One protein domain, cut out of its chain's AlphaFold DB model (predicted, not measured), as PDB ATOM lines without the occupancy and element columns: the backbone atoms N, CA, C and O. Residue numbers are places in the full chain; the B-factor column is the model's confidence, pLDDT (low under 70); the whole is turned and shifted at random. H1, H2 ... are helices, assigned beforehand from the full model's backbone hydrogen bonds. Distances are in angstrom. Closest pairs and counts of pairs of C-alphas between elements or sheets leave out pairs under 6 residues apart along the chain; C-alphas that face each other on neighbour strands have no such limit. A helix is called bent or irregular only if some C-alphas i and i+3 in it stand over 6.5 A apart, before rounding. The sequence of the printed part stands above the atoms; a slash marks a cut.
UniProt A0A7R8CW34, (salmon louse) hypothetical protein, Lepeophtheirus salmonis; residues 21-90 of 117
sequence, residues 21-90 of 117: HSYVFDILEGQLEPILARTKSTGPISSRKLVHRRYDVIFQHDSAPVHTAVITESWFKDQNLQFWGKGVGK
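This is residues 21 to 90 of the 117 residues of the protein "(salmon louse) hypothetical protein" of Lepeophtheirus salmonis (UniProt A0A7R8CW34). This model has little regular structure: two helices, H1 then H2, run the same way and meet only by the first turn of H1, while a long unnamed stretch, residues 37 to 69, loops out past the end of H1 and folds back to H2. The 70 printed residues are all helix by class, with 25 in named elements and no named strand. The whole is only just compact, close to loose, with a radius of gyration of the C-alphas of 12.9 A, and elongated, spanning 37 by 23 by 20 A.

Look first at H1, residues 21 to 36, which has a kink of 42 degrees near residue 29 and is only just irregular, C-alphas 30 and 33 being 6.7 A apart. With residues 21 to 24 alone it touches H2, residues 70 to 78; the closest C-alphas, of Val 24 and Thr 72, are 6.0 A apart. Their lines stand at a shallow tilt of 21 degrees, the same way. Every O i to N i+4 pair is within hydrogen-bond range in H2, 7 of 12 in H1. Residues 58 to 59 pair with 82 to 83, parallel.

Find C-alpha 21 at (169.074, 186.063, 199.181); H1 runs 19.8 A from there. H2 runs 12.2 A to C-alpha 78 at (160.400, 173.371, 198.990).

The C-alphas farthest apart, of Gly 43 and Gly 87, are 38.6 A apart. The link from H1 to H2 is long, 33 residues. The printed part has no cut, and no printed residue is under 70 in pLDDT.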
ATOM      1  N   HIS A  21     170.425 185.554 198.933       95.31
ATOM      2  CA  HIS A  21     169.074 186.063 199.181       95.31
ATOM      3  C   HIS A  21     168.464 186.748 197.946       95.31
ATOM      4  O   HIS A  21     167.354 186.411 197.559       95.31
ATOM      5  N   SER A  22     169.211 187.645 197.292       92.69
ATOM      6  CA  SER A  22     168.776 188.298 196.048       92.69
ATOM      7  C   SER A  22     168.607 187.304 194.901       92.69
ATOM      8  O   SER A  22     167.696 187.435 194.104       92.69
ATOM      9  N   TYR A  23     169.444 186.268 194.825       94.94
ATOM     10  CA  TYR A  23     169.262 185.207 193.835       94.94
ATOM     11  C   TYR A  23     167.935 184.468 194.038       94.94
ATOM     12  O   TYR A  23     167.189 184.285 193.081       94.94
ATOM     13  N   VAL A  24     167.610 184.091 195.277       96.81
ATOM     14  CA  VAL A  24     166.329 183.440 195.578       96.81
ATOM     15  C   VAL A  24     165.161 184.376 195.271       96.81
ATOM     16  O   VAL A  24     164.298 184.010 194.484       96.81
ATOM     17  N   PHE A  25     165.161 185.592 195.814       95.19
ATOM     18  CA  PHE A  25     164.019 186.498 195.698       95.19
ATOM     19  C   PHE A  25     163.844 187.063 194.279       95.19
ATOM     20  O   PHE A  25     162.781 186.951 193.675       95.19
ATOM     21  N   ASP A  26     164.902 187.640 193.704       91.38
ATOM     22  CA  ASP A  26     164.795 188.367 192.436       91.38
ATOM     23  C   ASP A  26     164.769 187.421 191.229       91.38
ATOM     24  O   ASP A  26     164.118 187.719 190.228       91.38
ATOM     25  N   ILE A  27     165.482 186.288 191.300       92.44
ATOM     26  CA  ILE A  27     165.647 185.374 190.159       92.44
ATOM     27  C   ILE A  27     164.760 184.139 190.301       92.44
ATOM     28  O   ILE A  27     163.972 183.843 189.401       92.44
ATOM     29  N   LEU A  28     164.857 183.394 191.406       94.69
ATOM     30  CA  LEU A  28     164.108 182.140 191.535       94.69
ATOM     31  C   LEU A  28     162.607 182.385 191.750       94.69
ATOM     32  O   LEU A  28     161.790 181.866 190.994       94.69
ATOM     33  N   GLU A  29     162.239 183.217 192.718       95.50
ATOM     34  CA  GLU A  29     160.843 183.582 192.992       95.50
ATOM     35  C   GLU A  29     160.325 184.581 191.950       95.50
ATOM     36  O   GLU A  29     159.268 184.381 191.354       95.50
ATOM     37  N   GLY A  30     161.097 185.632 191.664       92.25
ATOM     38  CA  GLY A  30     160.679 186.699 190.754       92.25
ATOM     39  C   GLY A  30     160.536 186.278 189.289       92.25
ATOM     40  O   GLY A  30     159.677 186.810 188.583       92.25
ATOM     41  N   GLN A  31     161.351 185.331 188.811       90.44
ATOM     42  CA  GLN A  31     161.411 184.984 187.384       90.44
ATOM     43  C   GLN A  31     161.129 183.502 187.116       90.44
ATOM     44  O   GLN A  31     160.283 183.180 186.278       90.44
ATOM     45  N   LEU A  32     161.798 182.583 187.820       91.25
ATOM     46  CA  LEU A  32     161.674 181.148 187.548       91.25
ATOM     47  C   LEU A  32     160.326 180.567 188.000       91.25
ATOM     48  O   LEU A  32     159.720 179.777 187.274       91.25
ATOM     49  N   GLU A  33     159.827 180.935 189.174       91.94
ATOM     50  CA  GLU A  33     158.575 180.387 189.698       91.94
ATOM     51  C   GLU A  33     157.362 180.675 188.788       91.94
ATOM     52  O   GLU A  33     156.656 179.716 188.441       91.94
ATOM     53  N   PRO A  34     157.148 181.911 188.283       91.56
ATOM     54  CA  PRO A  34     156.102 182.193 187.299       91.56
ATOM     55  C   PRO A  34     156.226 181.353 186.026       91.56
ATOM     56  O   PRO A  34     155.218 180.959 185.436       91.56
ATOM     57  N   ILE A  35     157.457 181.058 185.597       90.12
ATOM     58  CA  ILE A  35     157.735 180.209 184.435       90.12
ATOM     59  C   ILE A  35     157.279 178.768 184.699       90.12
ATOM     60  O   ILE A  35     156.602 178.165 183.860       90.12
ATOM     61  N   LEU A  36     157.616 178.225 185.868       89.75
ATOM     62  CA  LEU A  36     157.242 176.870 186.273       89.75
ATOM     63  C   LEU A  36     155.737 176.722 186.540       89.75
ATOM     64  O   LEU A  36     155.207 175.617 186.429       89.75
ATOM     65  N   ALA A  37     155.047 177.815 186.874       90.69
ATOM     66  CA  ALA A  37     153.606 177.845 187.125       90.69
ATOM     67  C   ALA A  37     152.745 177.903 185.847       90.69
ATOM     68  O   ALA A  37     151.518 177.833 185.923       90.69
ATOM     69  N   ARG A  38     153.347 178.029 184.656       91.88
ATOM     70  CA  ARG A  38     152.602 178.102 183.388       91.88
ATOM     71  C   ARG A  38     151.801 176.825 183.133       91.88
ATOM     72  O   ARG A  38     152.320 175.717 183.231       91.88
ATOM     73  N   THR A  39     150.546 176.984 182.712       93.06
ATOM     74  CA  THR A  39     149.613 175.863 182.487       93.06
ATOM     75  C   THR A  39     149.110 175.736 181.052       93.06
ATOM     76  O   THR A  39     148.550 174.697 180.701       93.06
ATOM     77  N   LYS A  40     149.308 176.748 180.194       92.25
ATOM     78  CA  LYS A  40     148.759 176.737 178.830       92.25
ATOM     79  C   LYS A  40     149.433 175.658 177.981       92.25
ATOM     80  O   LYS A  40     150.653 175.575 177.934       92.25
ATOM     81  N   SER A  41     148.653 174.856 177.266       90.00
ATOM     82  CA  SER A  41     149.184 173.864 176.318       90.00
ATOM     83  C   SER A  41     149.448 174.451 174.925       90.00
ATOM     84  O   SER A  41     150.253 173.915 174.168       90.00
ATOM     85  N   THR A  42     148.804 175.571 174.588       91.06
ATOM     86  CA  THR A  42     148.865 176.229 173.274       91.06
ATOM     87  C   THR A  42     149.255 177.710 173.400       91.06
ATOM     88  O   THR A  42     149.365 178.242 174.504       91.06
ATOM     89  N   GLY A  43     149.503 178.387 172.269       88.31
ATOM     90  CA  GLY A  43     149.900 179.807 172.218       88.31
ATOM     91  C   GLY A  43     151.410 180.026 172.035       88.31
ATOM     92  O   GLY A  43     152.099 179.106 171.602       88.31
ATOM     93  N   PRO A  44     151.960 181.216 172.315       87.38
ATOM     94  CA  PRO A  44     153.405 181.460 172.261       87.38
ATOM     95  C   PRO A  44     154.167 180.617 173.291       87.38
ATOM     96  O   PRO A  44     153.670 180.428 174.404       87.38
ATOM     97  N   ILE A  45     155.380 180.153 172.960       83.75
ATOM     98  CA  ILE A  45     156.211 179.338 173.871       83.75
ATOM     99  C   ILE A  45     156.455 180.033 175.220       83.75
ATOM    100  O   ILE A  45     156.454 179.373 176.255       83.75
ATOM    101  N   SER A  46     156.510 181.372 175.218       84.88
ATOM    102  CA  SER A  46     156.603 182.235 176.404       84.88
ATOM    103  C   SER A  46     155.473 182.065 177.421       84.88
ATOM    104  O   SER A  46     155.605 182.488 178.562       84.88
ATOM    105  N   SER A  47     154.364 181.444 177.027       85.94
ATOM    106  CA  SER A  47     153.181 181.256 177.869       85.94
ATOM    107  C   SER A  47     152.831 179.789 178.111       85.94
ATOM    108  O   SER A  47     151.942 179.503 178.915       85.94
ATOM    109  N   ARG A  48     153.514 178.863 177.422       89.81
ATOM    110  CA  ARG A  48     153.215 177.434 177.495       89.81
ATOM    111  C   ARG A  48     153.771 176.806 178.771       89.81
ATOM    112  O   ARG A  48     154.800 177.231 179.297       89.81
ATOM    113  N   LYS A  49     153.089 175.761 179.234       91.19
ATOM    114  CA  LYS A  49     153.549 174.852 180.282       91.19
ATOM    115  C   LYS A  49     154.877 174.233 179.851       91.19
ATOM    116  O   LYS A  49     154.930 173.572 178.818       91.19
ATOM    117  N   LEU A  50     155.930 174.460 180.636       86.88
ATOM    118  CA  LEU A  50     157.267 173.941 180.331       86.88
ATOM    119  C   LEU A  50     157.489 172.526 180.860       86.88
ATOM    120  O   LEU A  50     158.132 171.717 180.203       86.88
ATOM    121  N   VAL A  51     156.962 172.232 182.047       86.88
ATOM    122  CA  VAL A  51     157.243 170.984 182.766       86.88
ATOM    123  C   VAL A  51     155.936 170.313 183.149       86.88
ATOM    124  O   VAL A  51     155.020 170.985 183.624       86.88
ATOM    125  N   HIS A  52     155.803 169.003 182.918       87.06
ATOM    126  CA  HIS A  52     154.575 168.281 183.264       87.06
ATOM    127  C   HIS A  52     154.383 168.222 184.784       87.06
ATOM    128  O   HIS A  52     153.328 168.644 185.277       87.06
ATOM    129  N   ARG A  53     155.425 167.772 185.496       89.62
ATOM    130  CA  ARG A  53     155.580 167.809 186.956       89.62
ATOM    131  C   ARG A  53     156.982 168.329 187.275       89.62
ATOM    132  O   ARG A  53     157.919 168.095 186.518       89.62
ATOM    133  N   ARG A  54     157.135 169.036 188.394       89.88
ATOM    134  CA  ARG A  54     158.416 169.663 188.770       89.88
ATOM    135  C   ARG A  54     159.533 168.654 189.042       89.88
ATOM    136  O   ARG A  54     160.674 168.913 188.692       89.88
ATOM    137  N   TYR A  55     159.200 167.477 189.561       89.44
ATOM    138  CA  TYR A  55     160.181 166.417 189.797       89.44
ATOM    139  C   TYR A  55     160.613 165.666 188.528       89.44
ATOM    140  O   TYR A  55     161.553 164.882 188.596       89.44
ATOM    141  N   ASP A  56     159.935 165.876 187.390       90.12
ATOM    142  CA  ASP A  56     160.314 165.259 186.107       90.12
ATOM    143  C   ASP A  56     161.500 165.977 185.448       90.12
ATOM    144  O   ASP A  56     161.992 165.541 184.407       90.12
ATOM    145  N   VAL A  57     161.936 167.105 186.014       90.62
ATOM    146  CA  VAL A  57     163.019 167.923 185.475       90.62
ATOM    147  C   VAL A  57     164.098 168.159 186.516       90.62
ATOM    148  O   VAL A  57     163.834 168.205 187.716       90.62
ATOM    149  N   ILE A  58     165.318 168.355 186.020       92.62
ATOM    150  CA  ILE A  58     166.474 168.737 186.823       92.62
ATOM    151  C   ILE A  58     166.846 170.170 186.456       92.62
ATOM    152  O   ILE A  58     167.137 170.468 185.297       92.62
ATOM    153  N   PHE A  59     166.854 171.055 187.448       93.06
ATOM    154  CA  PHE A  59     167.375 172.404 187.309       93.06
ATOM    155  C   PHE A  59     168.909 172.380 187.343       93.06
ATOM    156  O   PHE A  59     169.516 171.948 188.326       93.06
ATOM    157  N   GLN A  60     169.547 172.835 186.266       92.44
ATOM    158  CA  GLN A  60     171.003 172.892 186.154       92.44
ATOM    159  C   GLN A  60     171.500 174.321 186.411       92.44
ATOM    160  O   GLN A  60     171.073 175.259 185.741       92.44
ATOM    161  N   HIS A  61     172.440 174.472 187.345       91.12
ATOM    162  CA  HIS A  61     173.222 175.693 187.563       91.12
ATOM    163  C   HIS A  61     174.676 175.347 187.911       91.12
ATOM    164  O   HIS A  61     175.002 174.181 188.159       91.12
ATOM    165  N   ASP A  62     175.564 176.341 187.875       89.62
ATOM    166  CA  ASP A  62     176.964 176.151 188.252       89.62
ATOM    167  C   ASP A  62     177.151 176.049 189.779       89.62
ATOM    168  O   ASP A  62     176.223 176.225 190.569       89.62
ATOM    169  N   SER A  63     178.378 175.757 190.210       89.25
ATOM    170  CA  SER A  63     178.728 175.657 191.632       89.25
ATOM    171  C   SER A  63     179.070 177.006 192.282       89.25
ATOM    172  O   SER A  63     179.812 177.031 193.269       89.25
ATOM    173  N   ALA A  64     178.580 178.134 191.750       90.12
ATOM    174  CA  ALA A  64     178.806 179.432 192.372       90.12
ATOM    175  C   ALA A  64     178.261 179.446 193.817       90.12
ATOM    176  O   ALA A  64     177.189 178.892 194.078       90.12
ATOM    177  N   PRO A  65     178.930 180.127 194.772       92.81
ATOM    178  CA  PRO A  65     178.532 180.093 196.181       92.81
ATOM    179  C   PRO A  65     177.076 180.490 196.451       92.81
ATOM    180  O   PRO A  65     176.476 180.002 197.403       92.81
ATOM    181  N   VAL A  66     176.501 181.368 195.621       95.44
ATOM    182  CA  VAL A  66     175.098 181.801 195.735       95.44
ATOM    183  C   VAL A  66     174.106 180.732 195.275       95.44
ATOM    184  O   VAL A  66     173.008 180.656 195.818       95.44
ATOM    185  N   HIS A  67     174.496 179.880 194.328       94.06
ATOM    186  CA  HIS A  67     173.675 178.794 193.796       94.06
ATOM    187  C   HIS A  67     173.640 177.590 194.745       94.06
ATOM    188  O   HIS A  67     172.598 176.965 194.909       94.06
ATOM    189  N   THR A  68     174.744 177.329 195.449       94.38
ATOM    190  CA  THR A  68     174.861 176.237 196.433       94.38
ATOM    191  C   THR A  68     174.664 176.698 197.884       94.38
ATOM    192  O   THR A  68     175.056 176.003 198.824       94.38
ATOM    193  N   ALA A  69     174.162 177.917 198.101       96.62
ATOM    194  CA  ALA A  69     173.887 178.427 199.440       96.62
ATOM    195  C   ALA A  69     172.707 177.675 200.072       96.62
ATOM    196  O   ALA A  69     171.774 177.288 199.377       96.62
ATOM    197  N   VAL A  70     172.702 177.547 201.404       97.25
ATOM    198  CA  VAL A  70     171.642 176.825 202.138       97.25
ATOM    199  C   VAL A  70     170.248 177.347 201.786       97.25
ATOM    200  O   VAL A  70     169.364 176.554 201.494       97.25
ATOM    201  N   ILE A  71     170.065 178.671 201.756       97.56
ATOM    202  CA  ILE A  71     168.776 179.289 201.406       97.56
ATOM    203  C   ILE A  71     168.316 178.918 199.989       97.56
ATOM    204  O   ILE A  71     167.137 178.658 199.772       97.56
ATOM    205  N   THR A  72     169.254 178.829 199.049       97.62
ATOM    206  CA  THR A  72     168.986 178.475 197.656       97.62
ATOM    207  C   THR A  72     168.595 177.006 197.528       97.62
ATOM    208  O   THR A  72     167.591 176.682 196.901       97.62
ATOM    209  N   GLU A  73     169.347 176.104 198.163       96.62
ATOM    210  CA  GLU A  73     169.027 174.674 198.140       96.62
ATOM    211  C   GLU A  73     167.709 174.359 198.856       96.62
ATOM    212  O   GLU A  73     166.967 173.486 198.407       96.62
ATOM    213  N   SER A  74     167.412 175.056 199.959       97.69
ATOM    214  CA  SER A  74     166.128 174.933 200.656       97.69
ATOM    215  C   SER A  74     164.970 175.322 199.746       97.69
ATOM    216  O   SER A  74     164.026 174.547 199.625       97.69
ATOM    217  N   TRP A  75     165.085 176.440 199.020       97.69
ATOM    218  CA  TRP A  75     164.054 176.859 198.074       97.69
ATOM    219  C   TRP A  75     163.759 175.770 197.032       97.69
ATOM    220  O   TRP A  75     162.605 175.395 196.848       97.69
ATOM    221  N   PHE A  76     164.777 175.169 196.401       96.56
ATOM    222  CA  PHE A  76     164.540 174.101 195.417       96.56
ATOM    223  C   PHE A  76     163.833 172.873 196.009       96.56
ATOM    224  O   PHE A  76     162.963 172.290 195.352       96.56
ATOM    225  N   LYS A  77     164.185 172.492 197.245       95.44
ATOM    226  CA  LYS A  77     163.532 171.388 197.963       95.44
ATOM    227  C   LYS A  77     162.063 171.708 198.236       95.44
ATOM    228  O   LYS A  77     161.211 170.881 197.919       95.44
ATOM    229  N   ASP A  78     161.768 172.912 198.718       96.12
ATOM    230  CA  ASP A  78     160.400 173.371 198.990       96.12
ATOM    231  C   ASP A  78     159.550 173.420 197.707       96.12
ATOM    232  O   ASP A  78     158.366 173.077 197.707       96.12
ATOM    233  N   GLN A  79     160.169 173.754 196.569       93.94
ATOM    234  CA  GLN A  79     159.512 173.767 195.262       93.94
ATOM    235  C   GLN A  79     159.328 172.373 194.624       93.94
ATOM    236  O   GLN A  79     158.729 172.291 193.545       93.94
ATOM    237  N   ASN A  80     159.792 171.290 195.264       93.75
ATOM    238  CA  ASN A  80     159.799 169.915 194.738       93.75
ATOM    239  C   ASN A  80     160.512 169.782 193.376       93.75
ATOM    240  O   ASN A  80     160.039 169.081 192.473       93.75
ATOM    241  N   LEU A  81     161.633 170.486 193.212       94.38
ATOM    242  CA  LEU A  81     162.478 170.430 192.018       94.38
ATOM    243  C   LEU A  81     163.717 169.581 192.290       94.38
ATOM    244  O   LEU A  81     164.357 169.714 193.332       94.38
ATOM    245  N   GLN A  82     164.101 168.748 191.324       94.94
ATOM    246  CA  GLN A  82     165.460 168.210 191.314       94.94
ATOM    247  C   GLN A  82     166.408 169.300 190.815       94.94
ATOM    248  O   GLN A  82     166.042 170.089 189.944       94.94
ATOM    249  N   PHE A  83     167.623 169.368 191.355       94.50
ATOM    250  CA  PHE A  83     168.587 170.403 190.988       94.50
ATOM    251  C   PHE A  83     170.032 169.936 191.177       94.50
ATOM    252  O   PHE A  83     170.308 168.990 191.918       94.50
ATOM    253  N   TRP A  84     170.965 170.612 190.509       92.94
ATOM    254  CA  TRP A  84     172.405 170.397 190.672       92.94
ATOM    255  C   TRP A  84     172.946 171.091 191.924       92.94
ATOM    256  O   TRP A  84     173.624 172.106 191.843       92.94
ATOM    257  N   GLY A  85     172.653 170.515 193.089       90.19
ATOM    258  CA  GLY A  85     173.120 171.040 194.371       90.19
ATOM    259  C   GLY A  85     174.630 170.929 194.597       90.19
ATOM    260  O   GLY A  85     175.416 170.503 193.740       90.19
ATOM    261  N   LYS A  86     175.050 171.305 195.805       89.56
ATOM    262  CA  LYS A  86     176.452 171.296 196.220       89.56
ATOM    263  C   LYS A  86     177.111 169.935 195.968       89.56
ATOM    264  O   LYS A  86     176.651 168.902 196.445       89.56
ATOM    265  N   GLY A  87     178.237 169.954 195.255       85.69
ATOM    266  CA  GLY A  87     179.035 168.762 194.951       85.69
ATOM    267  C   GLY A  87     178.588 167.967 193.719       85.69
ATOM    268  O   GLY A  87     179.297 167.042 193.338       85.69
ATOM    269  N   VAL A  88     177.469 168.325 193.074       86.75
ATOM    270  CA  VAL A  88     177.038 167.711 191.803       86.75
ATOM    271  C   VAL A  88     177.822 168.291 190.625       86.75
ATOM    272  O   VAL A  88     178.328 167.554 189.781       86.75
ATOM    273  N   GLY A  89     177.941 169.619 190.575       75.44
ATOM    274  CA  GLY A  89     178.738 170.306 189.560       75.44
ATOM    275  C   GLY A  89     180.238 170.098 189.778       75.44
ATOM    276  O   GLY A  89     180.738 170.188 190.903       75.44
ATOM    277  N   LYS A  90     180.979 169.854 188.692       70.75
ATOM    278  CA  LYS A  90     182.444 169.911 188.720       70.75
ATOM    279  C   LYS A  90     182.875 171.374 188.654       70.75
ATOM    280  O   LYS A  90     182.567 172.072 187.689       70.75
TER     281      LYS A  90